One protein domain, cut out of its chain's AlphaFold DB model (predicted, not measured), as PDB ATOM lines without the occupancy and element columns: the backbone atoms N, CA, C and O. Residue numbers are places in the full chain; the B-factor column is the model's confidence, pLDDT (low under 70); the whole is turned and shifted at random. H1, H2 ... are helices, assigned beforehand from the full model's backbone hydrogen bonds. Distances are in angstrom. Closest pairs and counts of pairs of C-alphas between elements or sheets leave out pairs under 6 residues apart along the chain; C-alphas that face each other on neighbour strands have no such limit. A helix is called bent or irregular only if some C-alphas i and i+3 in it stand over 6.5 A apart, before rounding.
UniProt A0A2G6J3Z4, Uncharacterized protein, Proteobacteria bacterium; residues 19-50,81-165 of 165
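AT A GLANCE: This is residues 19 to 50 and 81 to 165 of the 165 residues of an uncharacterized protein of Proteobacteria bacterium (UniProt A0A2G6J3Z4). A long helical hairpin, H6 and H7, makes the longest axis, and a shorter helical hairpin, H1 and H2, packs on it, H1 on the later part of H7 and H2 on the earlier part of H6. H5 packs crosswise on H2, and the short H3 and H4 form a corner, with H4 close to H1. The printed part has 117 residues with seven named helices, H1 to H7 in order, and no named strand: all helix. It is compact, with a radius of gyration of the C-alphas of 15.3 A, and elongated, spanning 49 by 30 by 22 A.

HOW THE PARTS SIT: H1, residues 19 to 34, and H2, residues 38 to 47, form a hairpin, opposite ways at a shallow tilt of 12 degrees; their closest C-alphas, Gly 34 and Phe 41, are 5.1 A apart. H2 is the hub, touching three helices. H3, residues 81 to 85, and H4, residues 90 to 95, touch only at the corner, closest at C-alphas 85 and 91, 3.5 A. H5, residues 99 to 108, touches H2 about perpendicular, at 84 degrees, closest at C-alphas 38 and 102, 6.9 A. H6, residues 110 to 139, touches H2 with residues 112 to 124 alone, closest at C-alphas 47 and 121, 4.7 A. H7, residues 145 to 164, forms a hairpin with H6, opposite ways at a shallow tilt of 11 degrees, closest at C-alphas 134 and 148, 6.2 A. H7 touches H1 with residues 156 to 164 alone, closest at C-alphas 25 and 156, 6.3 A. Every O i to N i+4 pair is within hydrogen-bond range in H1, H2, H3, H4, H5 and H7, and 23 of 26 in H6.

IN THESE COORDINATES: H1 begins at C-alpha 19, (-26.733, -47.295, -39.337), and is 19.1 A long. H6 is 42.3 A long, with a kink of 33 degrees near residue 118, and only just irregular: C-alphas 115 and 118 are 6.7 A apart. H7, 29.0 A long, ends at C-alpha 164, (-32.241, -28.107, -35.057).

THE WHOLE: The farthest C-alphas, Arg 108 and Gly 141, are 50.1 A apart. Residues 51 to 80 are not printed; C-alphas 50 and 81 are 12.2 A apart across the cut. The links printed whole are tight. The pLDDT is under 70 at residue 34, residues 49 to 50 and residues 81 to 100.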
ATOM      1  N   ASP A  19     -25.438 -47.093 -39.986       83.19
ATOM      2  CA  ASP A  19     -26.733 -47.295 -39.337       83.19
ATOM      3  C   ASP A  19     -26.600 -47.173 -37.808       83.19
ATOM      4  O   ASP A  19     -27.469 -46.586 -37.161       83.19
ATOM      5  N   ASP A  20     -25.479 -47.623 -37.231       82.75
ATOM      6  CA  ASP A  20     -25.141 -47.394 -35.819       82.75
ATOM      7  C   ASP A  20     -24.910 -45.907 -35.527       82.75
ATOM      8  O   ASP A  20     -25.399 -45.382 -34.524       82.75
ATOM      9  N   PHE A  21     -24.214 -45.207 -36.427       89.19
ATOM     10  CA  PHE A  21     -24.044 -43.753 -36.351       89.19
ATOM     11  C   PHE A  21     -25.396 -43.032 -36.352       89.19
ATOM     12  O   PHE A  21     -25.677 -42.210 -35.478       89.19
ATOM     13  N   LEU A  22     -26.277 -43.382 -37.290       89.25
ATOM     14  CA  LEU A  22     -27.584 -42.752 -37.424       89.25
ATOM     15  C   LEU A  22     -28.504 -43.073 -36.237       89.25
ATOM     16  O   LEU A  22     -29.274 -42.213 -35.812       89.25
ATOM     17  N   ARG A  23     -28.391 -44.269 -35.643       83.31
ATOM     18  CA  ARG A  23     -29.031 -44.603 -34.357       83.31
ATOM     19  C   ARG A  23     -28.580 -43.677 -33.241       83.31
ATOM     20  O   ARG A  23     -29.432 -43.174 -32.509       83.31
ATOM     21  N   GLY A  24     -27.272 -43.446 -33.133       86.62
ATOM     22  CA  GLY A  24     -26.693 -42.510 -32.173       86.62
ATOM     23  C   GLY A  24     -27.272 -41.108 -32.330       86.62
ATOM     24  O   GLY A  24     -27.765 -40.539 -31.359       86.62
ATOM     25  N   VAL A  25     -27.323 -40.603 -33.566       90.38
ATOM     26  CA  VAL A  25     -27.917 -39.297 -33.900       90.38
ATOM     27  C   VAL A  25     -29.394 -39.234 -33.508       90.38
ATOM     28  O   VAL A  25     -29.822 -38.272 -32.881       90.38
ATOM     29  N   ILE A  26     -30.191 -40.247 -33.857       87.69
ATOM     30  CA  ILE A  26     -31.629 -40.278 -33.550       87.69
ATOM     31  C   ILE A  26     -31.870 -40.286 -32.036       87.69
ATOM     32  O   ILE A  26     -32.775 -39.595 -31.563       87.69
ATOM     33  N   TYR A  27     -31.078 -41.054 -31.285       84.56
ATOM     34  CA  TYR A  27     -31.154 -41.096 -29.826       84.56
ATOM     35  C   TYR A  27     -30.826 -39.734 -29.215       84.56
ATOM     36  O   TYR A  27     -31.621 -39.197 -28.446       84.56
ATOM     37  N   GLU A  28     -29.690 -39.159 -29.608       87.69
ATOM     38  CA  GLU A  28     -29.213 -37.877 -29.092       87.69
ATOM     39  C   GLU A  28     -30.193 -36.748 -29.427       87.69
ATOM     40  O   GLU A  28     -30.556 -35.951 -28.563       87.69
ATOM     41  N   PHE A  29     -30.711 -36.725 -30.660       88.25
ATOM     42  CA  PHE A  29     -31.719 -35.759 -31.086       88.25
ATOM     43  C   PHE A  29     -33.015 -35.909 -30.290       88.25
ATOM     44  O   PHE A  29     -33.637 -34.912 -29.932       88.25
ATOM     45  N   TYR A  30     -33.455 -37.141 -30.010       83.69
ATOM     46  CA  TYR A  30     -34.646 -37.374 -29.195       83.69
ATOM     47  C   TYR A  30     -34.474 -36.857 -27.768       83.69
ATOM     48  O   TYR A  30     -35.393 -36.218 -27.241       83.69
ATOM     49  N   ASP A  31     -33.327 -37.151 -27.152       83.94
ATOM     50  CA  ASP A  31     -33.087 -36.823 -25.754       83.94
ATOM     51  C   ASP A  31     -32.937 -35.317 -25.521       83.94
ATOM     52  O   ASP A  31     -33.585 -34.786 -24.614       83.94
ATOM     53  N   SER A  32     -32.186 -34.642 -26.398       83.69
ATOM     54  CA  SER A  32     -31.958 -33.191 -26.374       83.69
ATOM     55  C   SER A  32     -33.202 -32.383 -26.763       83.69
ATOM     56  O   SER A  32     -33.678 -31.550 -25.990       83.69
ATOM     57  N   THR A  33     -33.769 -32.656 -27.941       77.06
ATOM     58  CA  THR A  33     -34.667 -31.706 -28.622       77.06
ATOM     59  C   THR A  33     -35.991 -32.349 -29.058       77.06
ATOM     60  O   THR A  33     -37.047 -31.705 -29.088       77.06
ATOM     61  N   GLY A  34     -36.004 -33.653 -29.336       68.31
ATOM     62  CA  GLY A  34     -37.140 -34.362 -29.928       68.31
ATOM     63  C   GLY A  34     -38.382 -34.444 -29.038       68.31
ATOM     64  O   GLY A  34     -39.500 -34.505 -29.560       68.31
ATOM     65  N   LYS A  35     -38.230 -34.364 -27.706       71.44
ATOM     66  CA  LYS A  35     -39.363 -34.278 -26.759       71.44
ATOM     67  C   LYS A  35     -40.188 -32.998 -26.962       71.44
ATOM     68  O   LYS A  35     -41.418 -33.043 -26.848       71.44
ATOM     69  N   GLN A  36     -39.528 -31.885 -27.298       80.81
ATOM     70  CA  GLN A  36     -40.153 -30.579 -27.538       80.81
ATOM     71  C   GLN A  36     -40.536 -30.396 -29.016       80.81
ATOM     72  O   GLN A  36     -41.642 -29.950 -29.323       80.81
ATOM     73  N   HIS A  37     -39.682 -30.839 -29.942       85.94
ATOM     74  CA  HIS A  37     -39.856 -30.669 -31.388       85.94
ATOM     75  C   HIS A  37     -40.273 -31.971 -32.080       85.94
ATOM     76  O   HIS A  37     -39.606 -32.479 -32.985       85.94
ATOM     77  N   LYS A  38     -41.434 -32.500 -31.675       85.31
ATOM     78  CA  LYS A  38     -41.976 -33.782 -32.160       85.31
ATOM     79  C   LYS A  38     -42.066 -33.857 -33.687       85.31
ATOM     80  O   LYS A  38     -41.780 -34.902 -34.259       85.31
ATOM     81  N   GLY A  39     -42.427 -32.755 -34.352       85.56
ATOM     82  CA  GLY A  39     -42.510 -32.697 -35.812       85.56
ATOM     83  C   GLY A  39     -41.162 -32.902 -36.505       85.56
ATOM     84  O   GLY A  39     -41.073 -33.682 -37.451       85.56
ATOM     85  N   SER A  40     -40.107 -32.266 -35.988       89.88
ATOM     86  CA  SER A  40     -38.735 -32.453 -36.473       89.88
ATOM     87  C   SER A  40     -38.258 -33.881 -36.214       89.88
ATOM     88  O   SER A  40     -37.783 -34.552 -37.122       89.88
ATOM     89  N   PHE A  41     -38.491 -34.412 -35.014       88.31
ATOM     90  CA  PHE A  41     -38.111 -35.788 -34.707       88.31
ATOM     91  C   PHE A  41     -38.777 -36.808 -35.643       88.31
ATOM     92  O   PHE A  41     -38.104 -37.659 -36.215       88.31
ATOM     93  N   ILE A  42     -40.086 -36.688 -35.885       85.81
ATOM     94  CA  ILE A  42     -40.799 -37.575 -36.817       85.81
ATOM     95  C   ILE A  42     -40.256 -37.422 -38.246       85.81
ATOM     96  O   ILE A  42     -40.090 -38.421 -38.944       85.81
ATOM     97  N   ALA A  43     -39.957 -36.196 -38.687       89.12
ATOM     98  CA  ALA A  43     -39.364 -35.968 -40.002       89.12
ATOM     99  C   ALA A  43     -37.996 -36.652 -40.135       89.12
ATOM    100  O   ALA A  43     -37.730 -37.243 -41.177       89.12
ATOM    101  N   LEU A  44     -37.168 -36.625 -39.083       89.94
ATOM    102  CA  LEU A  44     -35.855 -37.278 -39.056       89.94
ATOM    103  C   LEU A  44     -35.996 -38.798 -39.160       89.94
ATOM    104  O   LEU A  44     -35.328 -39.418 -39.981       89.94
ATOM    105  N   ILE A  45     -36.920 -39.381 -38.393       85.25
ATOM    106  CA  ILE A  45     -37.229 -40.816 -38.442       85.25
ATOM    107  C   ILE A  45     -37.708 -41.239 -39.840       85.25
ATOM    108  O   ILE A  45     -37.347 -42.302 -40.328       85.25
ATOM    109  N   ILE A  46     -38.509 -40.417 -40.525       82.69
ATOM    110  CA  ILE A  46     -38.932 -40.718 -41.903       82.69
ATOM    111  C   ILE A  46     -37.772 -40.529 -42.895       82.69
ATOM    112  O   ILE A  46     -37.647 -41.283 -43.862       82.69
ATOM    113  N   ALA A  47     -36.939 -39.509 -42.687       86.25
ATOM    114  CA  ALA A  47     -35.805 -39.193 -43.545       86.25
ATOM    115  C   ALA A  47     -34.677 -40.231 -43.458       86.25
ATOM    116  O   ALA A  47     -34.033 -40.478 -44.474       86.25
ATOM    117  N   SER A  48     -34.489 -40.879 -42.303       81.81
ATOM    118  CA  SER A  48     -33.491 -41.939 -42.106       81.81
ATOM    119  C   SER A  48     -33.758 -43.202 -42.933       81.81
ATOM    120  O   SER A  48     -32.880 -44.050 -43.050       81.81
ATOM    121  N   GLY A  49     -34.942 -43.329 -43.545       67.62
ATOM    122  CA  GLY A  49     -35.254 -44.411 -44.479       67.62
ATOM    123  C   GLY A  49     -35.674 -45.731 -43.822       67.62
ATOM    124  O   GLY A  49     -35.974 -46.691 -44.532       67.62
ATOM    125  N   GLU A  50     -35.801 -45.785 -42.496       56.78
ATOM    126  CA  GLU A  50     -36.215 -47.000 -41.779       56.78
ATOM    127  C   GLU A  50     -37.740 -47.211 -41.689       56.78
ATOM    128  O   GLU A  50     -38.204 -48.220 -41.159       56.78
ATOM    129  N   GLY A  81     -43.245 -55.345 -35.253       46.00
ATOM    130  CA  GLY A  81     -42.903 -54.161 -34.470       46.00
ATOM    131  C   GLY A  81     -41.985 -54.466 -33.287       46.00
ATOM    132  O   GLY A  81     -41.074 -53.695 -33.047       46.00
ATOM    133  N   LEU A  82     -42.143 -55.606 -32.605       40.47
ATOM    134  CA  LEU A  82     -41.295 -56.033 -31.483       40.47
ATOM    135  C   LEU A  82     -39.900 -56.465 -31.954       40.47
ATOM    136  O   LEU A  82     -38.909 -56.137 -31.314       40.47
ATOM    137  N   LYS A  83     -39.802 -57.160 -33.098       43.22
ATOM    138  CA  LYS A  83     -38.504 -57.469 -33.724       43.22
ATOM    139  C   LYS A  83     -37.788 -56.203 -34.205       43.22
ATOM    140  O   LYS A  83     -36.581 -56.091 -34.010       43.22
ATOM    141  N   TYR A  84     -38.519 -55.234 -34.760       44.00
ATOM    142  CA  TYR A  84     -37.981 -53.912 -35.108       44.00
ATOM    143  C   TYR A  84     -37.645 -53.062 -33.873       44.00
ATOM    144  O   TYR A  84     -36.672 -52.315 -33.891       44.00
ATOM    145  N   ALA A  85     -38.386 -53.222 -32.773       47.91
ATOM    146  CA  ALA A  85     -38.114 -52.552 -31.505       47.91
ATOM    147  C   ALA A  85     -36.820 -53.033 -30.836       47.91
ATOM    148  O   ALA A  85     -36.245 -52.327 -30.019       47.91
ATOM    149  N   LEU A  86     -36.369 -54.240 -31.167       44.34
ATOM    150  CA  LEU A  86     -35.151 -54.831 -30.615       44.34
ATOM    151  C   LEU A  86     -33.919 -54.606 -31.501       44.34
ATOM    152  O   LEU A  86     -32.815 -54.918 -31.074       44.34
ATOM    153  N   SER A  87     -34.085 -54.102 -32.728       46.59
ATOM    154  CA  SER A  87     -33.005 -54.090 -33.724       46.59
ATOM    155  C   SER A  87     -32.829 -52.779 -34.491       46.59
ATOM    156  O   SER A  87     -32.016 -52.763 -35.410       46.59
ATOM    157  N   GLY A  88     -33.508 -51.684 -34.116       56.50
ATOM    158  CA  GLY A  88     -33.365 -50.377 -34.774       56.50
ATOM    159  C   GLY A  88     -33.761 -49.163 -33.911       56.50
ATOM    160  O   GLY A  88     -34.296 -49.334 -32.816       56.50
ATOM    161  N   PRO A  89     -33.533 -47.925 -34.390       51.53
ATOM    162  CA  PRO A  89     -33.899 -46.676 -33.715       51.53
ATOM    163  C   PRO A  89     -35.401 -46.545 -33.396       51.53
ATOM    164  O   PRO A  89     -35.768 -45.849 -32.450       51.53
ATOM    165  N   LEU A  90     -36.285 -47.278 -34.088       52.94
ATOM    166  CA  LEU A  90     -37.697 -47.430 -33.688       52.94
ATOM    167  C   LEU A  90     -37.891 -48.106 -32.313       52.94
ATOM    168  O   LEU A  90     -38.919 -47.903 -31.664       52.94
ATOM    169  N   GLY A  91     -36.918 -48.883 -31.843       53.88
ATOM    170  CA  GLY A  91     -36.899 -49.463 -30.499       53.88
ATOM    171  C   GLY A  91     -36.845 -48.439 -29.383       53.88
ATOM    172  O   GLY A  91     -37.504 -48.603 -28.362       53.88
ATOM    173  N   ILE A  92     -36.153 -47.330 -29.624       56.50
ATOM    174  CA  ILE A  92     -36.009 -46.219 -28.679       56.50
ATOM    175  C   ILE A  92     -37.375 -45.545 -28.466       56.50
ATOM    176  O   ILE A  92     -37.792 -45.277 -27.340       56.50
ATOM    177  N   LEU A  93     -38.125 -45.365 -29.557       56.25
ATOM    178  CA  LEU A  93     -39.495 -44.846 -29.569       56.25
ATOM    179  C   LEU A  93     -40.494 -45.748 -28.827       56.25
ATOM    180  O   LEU A  93     -41.379 -45.253 -28.123       56.25
ATOM    181  N   LEU A  94     -40.379 -47.068 -29.007       50.56
ATOM    182  CA  LEU A  94     -41.254 -48.048 -28.358       50.56
ATOM    183  C   LEU A  94     -40.914 -48.236 -26.873       50.56
ATOM    184  O   LEU A  94     -41.836 -48.324 -26.065       50.56
ATOM    185  N   ALA A  95     -39.632 -48.203 -26.499       53.16
ATOM    186  CA  ALA A  95     -39.187 -48.252 -25.106       53.16
ATOM    187  C   ALA A  95     -39.650 -47.026 -24.296       53.16
ATOM    188  O   ALA A  95     -39.988 -47.155 -23.123       53.16
ATOM    189  N   ALA A  96     -39.747 -45.851 -24.929       52.56
ATOM    190  CA  ALA A  96     -40.225 -44.626 -24.285       52.56
ATOM    191  C   ALA A  96     -41.762 -44.539 -24.136       52.56
ATOM    192  O   ALA A  96     -42.261 -43.568 -23.570       52.56
ATOM    193  N   GLY A  97     -42.536 -45.498 -24.664       53.66
ATOM    194  CA  GLY A  97     -44.004 -45.512 -24.556       53.66
ATOM    195  C   GLY A  97     -44.739 -44.422 -25.357       53.66
ATOM    196  O   GLY A  97     -45.945 -44.243 -25.192       53.66
ATOM    197  N   THR A  98     -44.057 -43.686 -26.244       66.06
ATOM    198  CA  THR A  98     -44.608 -42.486 -26.912       66.06
ATOM    199  C   THR A  98     -45.037 -42.696 -28.365       66.06
ATOM    200  O   THR A  98     -45.609 -41.776 -28.960       66.06
ATOM    201  N   ALA A  99     -44.852 -43.889 -28.940       67.12
ATOM    202  CA  ALA A  99     -45.119 -44.162 -30.357       67.12
ATOM    203  C   ALA A  99     -46.539 -43.755 -30.811       67.12
ATOM    204  O   ALA A  99     -46.696 -43.073 -31.826       67.12
ATOM    205  N   ALA A 100     -47.576 -44.075 -30.028       68.81
ATOM    206  CA  ALA A 100     -48.955 -43.690 -30.347       68.81
ATOM    207  C   ALA A 100     -49.150 -42.162 -30.386       68.81
ATOM    208  O   ALA A 100     -49.837 -41.639 -31.266       68.81
ATOM    209  N   SER A 101     -48.506 -41.433 -29.469       75.25
ATOM    210  CA  SER A 101     -48.596 -39.970 -29.397       75.25
ATOM    211  C   SER A 101     -47.924 -39.286 -30.591       75.25
ATOM    212  O   SER A 101     -48.434 -38.288 -31.097       75.25
ATOM    213  N   LEU A 102     -46.823 -39.853 -31.092       78.06
ATOM    214  CA  LEU A 102     -46.101 -39.339 -32.253       78.06
ATOM    215  C   LEU A 102     -46.842 -39.637 -33.556       78.06
ATOM    216  O   LEU A 102     -46.920 -38.765 -34.417       78.06
ATOM    217  N   ILE A 103     -47.475 -40.807 -33.673       74.81
ATOM    218  CA  ILE A 103     -48.363 -41.117 -34.805       74.81
ATOM    219  C   ILE A 103     -49.557 -40.154 -34.824       74.81
ATOM    220  O   ILE A 103     -49.863 -39.565 -35.862       74.81
ATOM    221  N   ALA A 104     -50.215 -39.944 -33.679       76.50
ATOM    222  CA  ALA A 104     -51.321 -38.993 -33.576       76.50
ATOM    223  C   ALA A 104     -50.875 -37.566 -33.941       76.50
ATOM    224  O   ALA A 104     -51.566 -36.865 -34.687       76.50
ATOM    225  N   TYR A 105     -49.694 -37.155 -33.471       83.56
ATOM    226  CA  TYR A 105     -49.096 -35.869 -33.813       83.56
ATOM    227  C   TYR A 105     -48.810 -35.751 -35.314       83.56
ATOM    228  O   TYR A 105     -49.178 -34.745 -35.914       83.56
ATOM    229  N   PHE A 106     -48.219 -36.771 -35.939       80.00
ATOM    230  CA  PHE A 106     -47.950 -36.799 -37.378       80.00
ATOM    231  C   PHE A 106     -49.227 -36.617 -38.201       80.00
ATOM    232  O   PHE A 106     -49.277 -35.788 -39.108       80.00
ATOM    233  N   VAL A 107     -50.290 -37.354 -37.861       77.25
ATOM    234  CA  VAL A 107     -51.571 -37.277 -38.579       77.25
ATOM    235  C   VAL A 107     -52.173 -35.873 -38.495       77.25
ATOM    236  O   VAL A 107     -52.728 -35.392 -39.486       77.25
ATOM    237  N   ARG A 108     -52.052 -35.213 -37.335       82.06
ATOM    238  CA  ARG A 108     -52.578 -33.861 -37.102       82.06
ATOM    239  C   ARG A 108     -51.709 -32.765 -37.728       82.06
ATOM    240  O   ARG A 108     -52.258 -31.787 -38.218       82.06
ATOM    241  N   ASN A 109     -50.389 -32.956 -37.773       87.94
ATOM    242  CA  ASN A 109     -49.401 -31.953 -38.197       87.94
ATOM    243  C   ASN A 109     -48.657 -32.353 -39.483       87.94
ATOM    244  O   ASN A 109     -47.496 -32.005 -39.689       87.94
ATOM    245  N   ARG A 110     -49.330 -33.091 -40.376       81.12
ATOM    246  CA  ARG A 110     -48.725 -33.689 -41.580       81.12
ATOM    247  C   ARG A 110     -47.929 -32.699 -42.434       81.12
ATOM    248  O   ARG A 110     -46.895 -33.068 -42.973       81.12
ATOM    249  N   GLN A 111     -48.419 -31.463 -42.562       81.56
ATOM    250  CA  GLN A 111     -47.821 -30.443 -43.420       81.56
ATOM    251  C   GLN A 111     -46.476 -29.980 -42.857       81.56
ATOM    252  O   GLN A 111     -45.493 -29.965 -43.594       81.56
ATOM    253  N   GLU A 112     -46.428 -29.694 -41.554       86.31
ATOM    254  CA  GLU A 112     -45.203 -29.312 -40.845       86.31
ATOM    255  C   GLU A 112     -44.144 -30.416 -40.911       86.31
ATOM    256  O   GLU A 112     -42.974 -30.147 -41.159       86.31
ATOM    257  N   VAL A 113     -44.549 -31.676 -40.725       83.38
ATOM    258  CA  VAL A 113     -43.607 -32.796 -40.824       83.38
ATOM    259  C   VAL A 113     -43.113 -32.937 -42.262       83.38
ATOM    260  O   VAL A 113     -41.911 -33.030 -42.495       83.38
ATOM    261  N   SER A 114     -44.021 -32.909 -43.241       80.69
ATOM    262  CA  SER A 114     -43.671 -33.129 -44.647       80.69
ATOM    263  C   SER A 114     -42.705 -32.094 -45.217       80.69
ATOM    264  O   SER A 114     -41.857 -32.457 -46.027       80.69
ATOM    265  N   SER A 115     -42.783 -30.834 -44.770       89.44
ATOM    266  CA  SER A 115     -41.897 -29.773 -45.256       89.44
ATOM    267  C   SER A 115     -40.444 -29.950 -44.808       89.44
ATOM    268  O   SER A 115     -39.542 -29.459 -45.479       89.44
ATOM    269  N   LYS A 116     -40.199 -30.683 -43.713       90.50
ATOM    270  CA  LYS A 116     -38.854 -30.932 -43.166       90.50
ATOM    271  C   LYS A 116     -38.186 -32.178 -43.754       90.50
ATOM    272  O   LYS A 116     -36.962 -32.228 -43.841       90.50
ATOM    273  N   ILE A 117     -38.975 -33.167 -44.195       87.25
ATOM    274  CA  ILE A 117     -38.466 -34.470 -44.668       87.25
ATOM    275  C   ILE A 117     -37.435 -34.313 -45.791       87.25
ATOM    276  O   ILE A 117     -36.419 -34.998 -45.764       87.25
ATOM    277  N   GLY A 118     -37.686 -33.436 -46.772       86.12
ATOM    278  CA  GLY A 118     -36.788 -33.247 -47.919       86.12
ATOM    279  C   GLY A 118     -35.382 -32.832 -47.483       86.12
ATOM    280  O   GLY A 118     -34.422 -33.558 -47.725       86.12
ATOM    281  N   ARG A 119     -35.291 -31.733 -46.729       93.19
ATOM    282  CA  ARG A 119     -34.024 -31.241 -46.173       93.19
ATOM    283  C   ARG A 119     -33.345 -32.280 -45.285       93.19
ATOM    284  O   ARG A 119     -32.139 -32.466 -45.366       93.19
ATOM    285  N   TYR A 120     -34.095 -32.976 -44.435       93.50
ATOM    286  CA  TYR A 120     -33.497 -33.974 -43.547       93.50
ATOM    287  C   TYR A 120     -32.951 -35.183 -44.307       93.50
ATOM    288  O   TYR A 120     -31.924 -35.725 -43.914       93.50
ATOM    289  N   ARG A 121     -33.578 -35.582 -45.422       89.69
ATOM    290  CA  ARG A 121     -33.028 -36.622 -46.303       89.69
ATOM    291  C   ARG A 121     -31.697 -36.196 -46.907       89.69
ATOM    292  O   ARG A 121     -30.784 -37.009 -46.955       89.69
ATOM    293  N   GLU A 122     -31.586 -34.941 -47.332       92.50
ATOM    294  CA  GLU A 122     -30.334 -34.383 -47.854       92.50
ATOM    295  C   GLU A 122     -29.244 -34.360 -46.779       92.50
ATOM    296  O   GLU A 122     -28.137 -34.825 -47.034       92.50
ATOM    297  N   LEU A 123     -29.568 -33.907 -45.561       95.31
ATOM    298  CA  LEU A 123     -28.627 -33.908 -44.437       95.31
ATOM    299  C   LEU A 123     -28.142 -35.323 -44.097       95.31
ATOM    300  O   LEU A 123     -26.940 -35.549 -43.998       95.31
ATOM    301  N   VAL A 124     -29.056 -36.293 -43.984       91.94
ATOM    302  CA  VAL A 124     -28.701 -37.695 -43.709       91.94
ATOM    303  C   VAL A 124     -27.860 -38.287 -44.843       91.94
ATOM    304  O   VAL A 124     -26.874 -38.975 -44.575       91.94
ATOM    305  N   ALA A 125     -28.208 -38.017 -46.103       91.19
ATOM    306  CA  ALA A 125     -27.447 -38.494 -47.255       91.19
ATOM    307  C   ALA A 125     -26.036 -37.888 -47.299       91.19
ATOM    308  O   ALA A 125     -25.069 -38.612 -47.524       91.19
ATOM    309  N   GLN A 126     -25.902 -36.590 -47.024       94.88
ATOM    310  CA  GLN A 126     -24.601 -35.930 -46.950       94.88
ATOM    311  C   GLN A 126     -23.758 -36.498 -45.804       94.88
ATOM    312  O   GLN A 126     -22.594 -36.835 -46.006       94.88
ATOM    313  N   SER A 127     -24.348 -36.679 -44.619       95.00
ATOM    314  CA  SER A 127     -23.647 -37.291 -43.490       95.00
ATOM    315  C   SER A 127     -23.223 -38.730 -43.768       95.00
ATOM    316  O   SER A 127     -22.180 -39.145 -43.275       95.00
ATOM    317  N   ARG A 128     -23.972 -39.486 -44.582       93.88
ATOM    318  CA  ARG A 128     -23.545 -40.815 -45.042       93.88
ATOM    319  C   ARG A 128     -22.265 -40.736 -45.863       93.88
ATOM    320  O   ARG A 128     -21.323 -41.459 -45.564       93.88
ATOM    321  N   VAL A 129     -22.220 -39.839 -46.848       95.38
ATOM    322  CA  VAL A 129     -21.027 -39.633 -47.687       95.38
ATOM    323  C   VAL A 129     -19.822 -39.244 -46.832       95.38
ATOM    324  O   VAL A 129     -18.745 -39.821 -46.982       95.38
ATOM    325  N   ASP A 130     -20.005 -38.305 -45.904       95.81
ATOM    326  CA  ASP A 130     -18.929 -37.841 -45.027       95.81
ATOM    327  C   ASP A 130     -18.442 -38.963 -44.094       95.81
ATOM    328  O   ASP A 130     -17.237 -39.174 -43.955       95.81
ATOM    329  N   TYR A 131     -19.359 -39.735 -43.505       94.81
ATOM    330  CA  TYR A 131     -19.031 -40.869 -42.642       94.81
ATOM    331  C   TYR A 131     -18.286 -41.977 -43.399       94.81
ATOM    332  O   TYR A 131     -17.254 -42.466 -42.938       94.81
ATOM    333  N   GLU A 132     -18.776 -42.368 -44.579       94.12
ATOM    334  CA  GLU A 132     -18.147 -43.398 -45.412       94.12
ATOM    335  C   GLU A 132     -16.743 -42.979 -45.858       94.12
ATOM    336  O   GLU A 132     -15.829 -43.806 -45.886       94.12
ATOM    337  N   LYS A 133     -16.539 -41.684 -46.126       94.88
ATOM    338  CA  LYS A 133     -15.218 -41.130 -46.414       94.88
ATOM    339  C   LYS A 133     -14.272 -41.250 -45.220       94.88
ATOM    340  O   LYS A 133     -13.159 -41.729 -45.406       94.88
ATOM    341  N   LEU A 134     -14.708 -40.882 -44.011       94.25
ATOM    342  CA  LEU A 134     -13.892 -41.029 -42.795       94.25
ATOM    343  C   LEU A 134     -13.498 -42.492 -42.552       94.25
ATOM    344  O   LEU A 134     -12.350 -42.778 -42.214       94.25
ATOM    345  N   GLN A 135     -14.430 -43.422 -42.771       91.81
ATOM    346  CA  GLN A 135     -14.146 -44.850 -42.658       91.81
ATOM    347  C   GLN A 135     -13.186 -45.343 -43.745       91.81
ATOM    348  O   GLN A 135     -12.322 -46.174 -43.468       91.81
ATOM    349  N   SER A 136     -13.300 -44.838 -44.976       93.19
ATOM    350  CA  SER A 136     -12.343 -45.146 -46.042       93.19
ATOM    351  C   SER A 136     -10.950 -44.627 -45.707       93.19
ATOM    352  O   SER A 136     -10.011 -45.410 -45.706       93.19
ATOM    353  N   ASP A 137     -10.826 -43.351 -45.337       93.44
ATOM    354  CA  ASP A 137      -9.542 -42.737 -45.003       93.44
ATOM    355  C   ASP A 137      -8.869 -43.452 -43.813       93.44
ATOM    356  O   ASP A 137      -7.648 -43.604 -43.796       93.44
ATOM    357  N   HIS A 138      -9.643 -43.961 -42.849       91.00
ATOM    358  CA  HIS A 138      -9.110 -44.818 -41.790       91.00
ATOM    359  C   HIS A 138      -8.620 -46.181 -42.307       91.00
ATOM    360  O   HIS A 138      -7.504 -46.588 -41.983       91.00
ATOM    361  N   ARG A 139      -9.410 -46.880 -43.137       90.62
ATOM    362  CA  ARG A 139      -8.999 -48.165 -43.743       90.62
ATOM    363  C   ARG A 139      -7.757 -48.027 -44.622       90.62
ATOM    364  O   ARG A 139      -6.937 -48.940 -44.653       90.62
ATOM    365  N   ASP A 140      -7.604 -46.882 -45.275       95.25
ATOM    366  CA  ASP A 140      -6.459 -46.546 -46.123       95.25
ATOM    367  C   ASP A 140      -5.240 -46.060 -45.308       95.25
ATOM    368  O   ASP A 140      -4.220 -45.673 -45.878       95.25
ATOM    369  N   GLY A 141      -5.329 -46.050 -43.970       92.56
ATOM    370  CA  GLY A 141      -4.252 -45.641 -43.060       92.56
ATOM    371  C   GLY A 141      -3.981 -44.134 -43.027       92.56
ATOM    372  O   GLY A 141      -2.989 -43.697 -42.447       92.56
ATOM    373  N   ARG A 142      -4.849 -43.321 -43.642       94.69
ATOM    374  CA  ARG A 142      -4.737 -41.853 -43.687       94.69
ATOM    375  C   ARG A 142      -5.220 -41.187 -42.400       94.69
ATOM    376  O   ARG A 142      -4.839 -40.050 -42.138       94.69
ATOM    377  N   LEU A 143      -6.050 -41.883 -41.621       91.62
ATOM    378  CA  LEU A 143      -6.525 -41.463 -40.303       91.62
ATOM    379  C   LEU A 143      -6.221 -42.533 -39.258       91.62
ATOM    380  O   LEU A 143      -6.519 -43.712 -39.460       91.62
ATOM    381  N   THR A 144      -5.707 -42.114 -38.102       92.62
ATOM    382  CA  THR A 144      -5.646 -42.995 -36.931       92.62
ATOM    383  C   THR A 144      -7.049 -43.264 -36.381       92.62
ATOM    384  O   THR A 144      -8.014 -42.568 -36.705       92.62
ATOM    385  N   GLU A 145      -7.169 -44.288 -35.539       89.94
ATOM    386  CA  GLU A 145      -8.408 -44.631 -34.834       89.94
ATOM    387  C   GLU A 145      -8.974 -43.441 -34.043       89.94
ATOM    388  O   GLU A 145     -10.134 -43.076 -34.240       89.94
ATOM    389  N   ASP A 146      -8.139 -42.777 -33.243       90.12
ATOM    390  CA  ASP A 146      -8.545 -41.618 -32.439       90.12
ATOM    391  C   ASP A 146      -8.993 -40.435 -33.307       90.12
ATOM    392  O   ASP A 146      -9.997 -39.782 -33.017       90.12
ATOM    393  N   GLN A 147      -8.275 -40.168 -34.404       91.81
ATOM    394  CA  GLN A 147      -8.625 -39.092 -35.332       91.81
ATOM    395  C   GLN A 147      -9.977 -39.352 -35.991       91.81
ATOM    396  O   GLN A 147     -10.823 -38.460 -36.023       91.81
ATOM    397  N   ARG A 148     -10.207 -40.576 -36.477       91.88
ATOM    398  CA  ARG A 148     -11.505 -40.975 -37.028       91.88
ATOM    399  C   ARG A 148     -12.606 -40.795 -35.984       91.88
ATOM    400  O   ARG A 148     -13.624 -40.196 -36.317       91.88
ATOM    401  N   ASN A 149     -12.415 -41.274 -34.754       90.75
ATOM    402  CA  ASN A 149     -13.441 -41.206 -33.708       90.75
ATOM    403  C   ASN A 149     -13.841 -39.746 -33.423       90.75
ATOM    404  O   ASN A 149     -15.020 -39.408 -33.499       90.75
ATOM    405  N   LEU A 150     -12.863 -38.849 -33.254       92.06
ATOM    406  CA  LEU A 150     -13.114 -37.414 -33.071       92.06
ATOM    407  C   LEU A 150     -13.833 -36.769 -34.265       92.06
ATOM    408  O   LEU A 150     -14.701 -35.912 -34.087       92.06
ATOM    409  N   MET A 151     -13.479 -37.158 -35.492       94.25
ATOM    410  CA  MET A 151     -14.127 -36.631 -36.696       94.25
ATOM    411  C   MET A 151     -15.565 -37.136 -36.843       94.25
ATOM    412  O   MET A 151     -16.436 -36.366 -37.247       94.25
ATOM    413  N   VAL A 152     -15.829 -38.395 -36.486       93.81
ATOM    414  CA  VAL A 152     -17.181 -38.970 -36.471       93.81
ATOM    415  C   VAL A 152     -18.042 -38.298 -35.398       93.81
ATOM    416  O   VAL A 152     -19.185 -37.933 -35.677       93.81
ATOM    417  N   ASP A 153     -17.491 -38.028 -34.215       91.75
ATOM    418  CA  ASP A 153     -18.187 -37.265 -33.173       91.75
ATOM    419  C   ASP A 153     -18.489 -35.830 -33.625       91.75
ATOM    420  O   ASP A 153     -19.591 -35.313 -33.418       91.75
ATOM    421  N   GLY A 154     -17.531 -35.185 -34.297       94.62
ATOM    422  CA  GLY A 154     -17.726 -33.875 -34.913       94.62
ATOM    423  C   GLY A 154     -18.829 -33.886 -35.976       94.62
ATOM    424  O   GLY A 154     -19.664 -32.978 -36.010       94.62
ATOM    425  N   LEU A 155     -18.880 -34.933 -36.804       95.69
ATOM    426  CA  LEU A 155     -19.924 -35.133 -37.806       95.69
ATOM    427  C   LEU A 155     -21.306 -35.286 -37.155       95.69
ATOM    428  O   LEU A 155     -22.257 -34.650 -37.608       95.69
ATOM    429  N   MET A 156     -21.414 -36.062 -36.072       93.69
ATOM    430  CA  MET A 156     -22.657 -36.207 -35.307       93.69
ATOM    431  C   MET A 156     -23.130 -34.859 -34.760       93.69
ATOM    432  O   MET A 156     -24.272 -34.464 -34.994       93.69
ATOM    433  N   LYS A 157     -22.249 -34.120 -34.075       94.75
ATOM    434  CA  LYS A 157     -22.577 -32.804 -33.500       94.75
ATOM    435  C   LYS A 157     -23.023 -31.810 -34.569       94.75
ATOM    436  O   LYS A 157     -23.976 -31.062 -34.358       94.75
ATOM    437  N   ARG A 158     -22.360 -31.815 -35.729       95.69
ATOM    438  CA  ARG A 158     -22.747 -30.981 -36.870       95.69
ATOM    439  C   ARG A 158     -24.131 -31.354 -37.392       95.69
ATOM    440  O   ARG A 158     -24.959 -30.464 -37.550       95.69
ATOM    441  N   LEU A 159     -24.388 -32.643 -37.621       95.44
ATOM    442  CA  LEU A 159     -25.684 -33.114 -38.105       95.44
ATOM    443  C   LEU A 159     -26.811 -32.740 -37.135       95.44
ATOM    444  O   LEU A 159     -27.834 -32.228 -37.576       95.44
ATOM    445  N   LEU A 160     -26.619 -32.930 -35.827       94.38
ATOM    446  CA  LEU A 160     -27.603 -32.542 -34.813       94.38
ATOM    447  C   LEU A 160     -27.928 -31.045 -34.882       94.38
ATOM    448  O   LEU A 160     -29.094 -30.680 -34.986       94.38
ATOM    449  N   ASN A 161     -26.909 -30.187 -34.936       94.81
ATOM    450  CA  ASN A 161     -27.096 -28.740 -35.060       94.81
ATOM    451  C   ASN A 161     -27.821 -28.358 -36.367       94.81
ATOM    452  O   ASN A 161     -28.731 -27.529 -36.375       94.81
ATOM    453  N   ASP A 162     -27.473 -29.002 -37.483       94.50
ATOM    454  CA  ASP A 162     -28.125 -28.761 -38.772       94.50
ATOM    455  C   ASP A 162     -29.583 -29.259 -38.808       94.50
ATOM    456  O   ASP A 162     -30.376 -28.735 -39.595       94.50
ATOM    457  N   LEU A 163     -29.960 -30.226 -37.964       92.75
ATOM    458  CA  LEU A 163     -31.342 -30.689 -37.793       92.75
ATOM    459  C   LEU A 163     -32.179 -29.742 -36.919       92.75
ATOM    460  O   LEU A 163     -33.394 -29.660 -37.112       92.75
ATOM    461  N   GLU A 164     -31.562 -29.043 -35.969       88.19
ATOM    462  CA  GLU A 164     -32.241 -28.107 -35.057       88.19
ATOM    463  C   GLU A 164     -32.577 -26.758 -35.697       88.19
ATOM    464  O   GLU A 164     -33.567 -26.128 -35.321       88.19
ATOM    465  N   ARG A 165     -31.775 -26.332 -36.673       83.25
ATOM    466  CA  ARG A 165     -32.009 -25.123 -37.475       83.25
ATOM    467  C   ARG A 165     -33.234 -25.256 -38.366       83.25
ATOM    468  O   ARG A 165     -33.995 -24.281 -38.511       83.25
TER     469      ARG A 165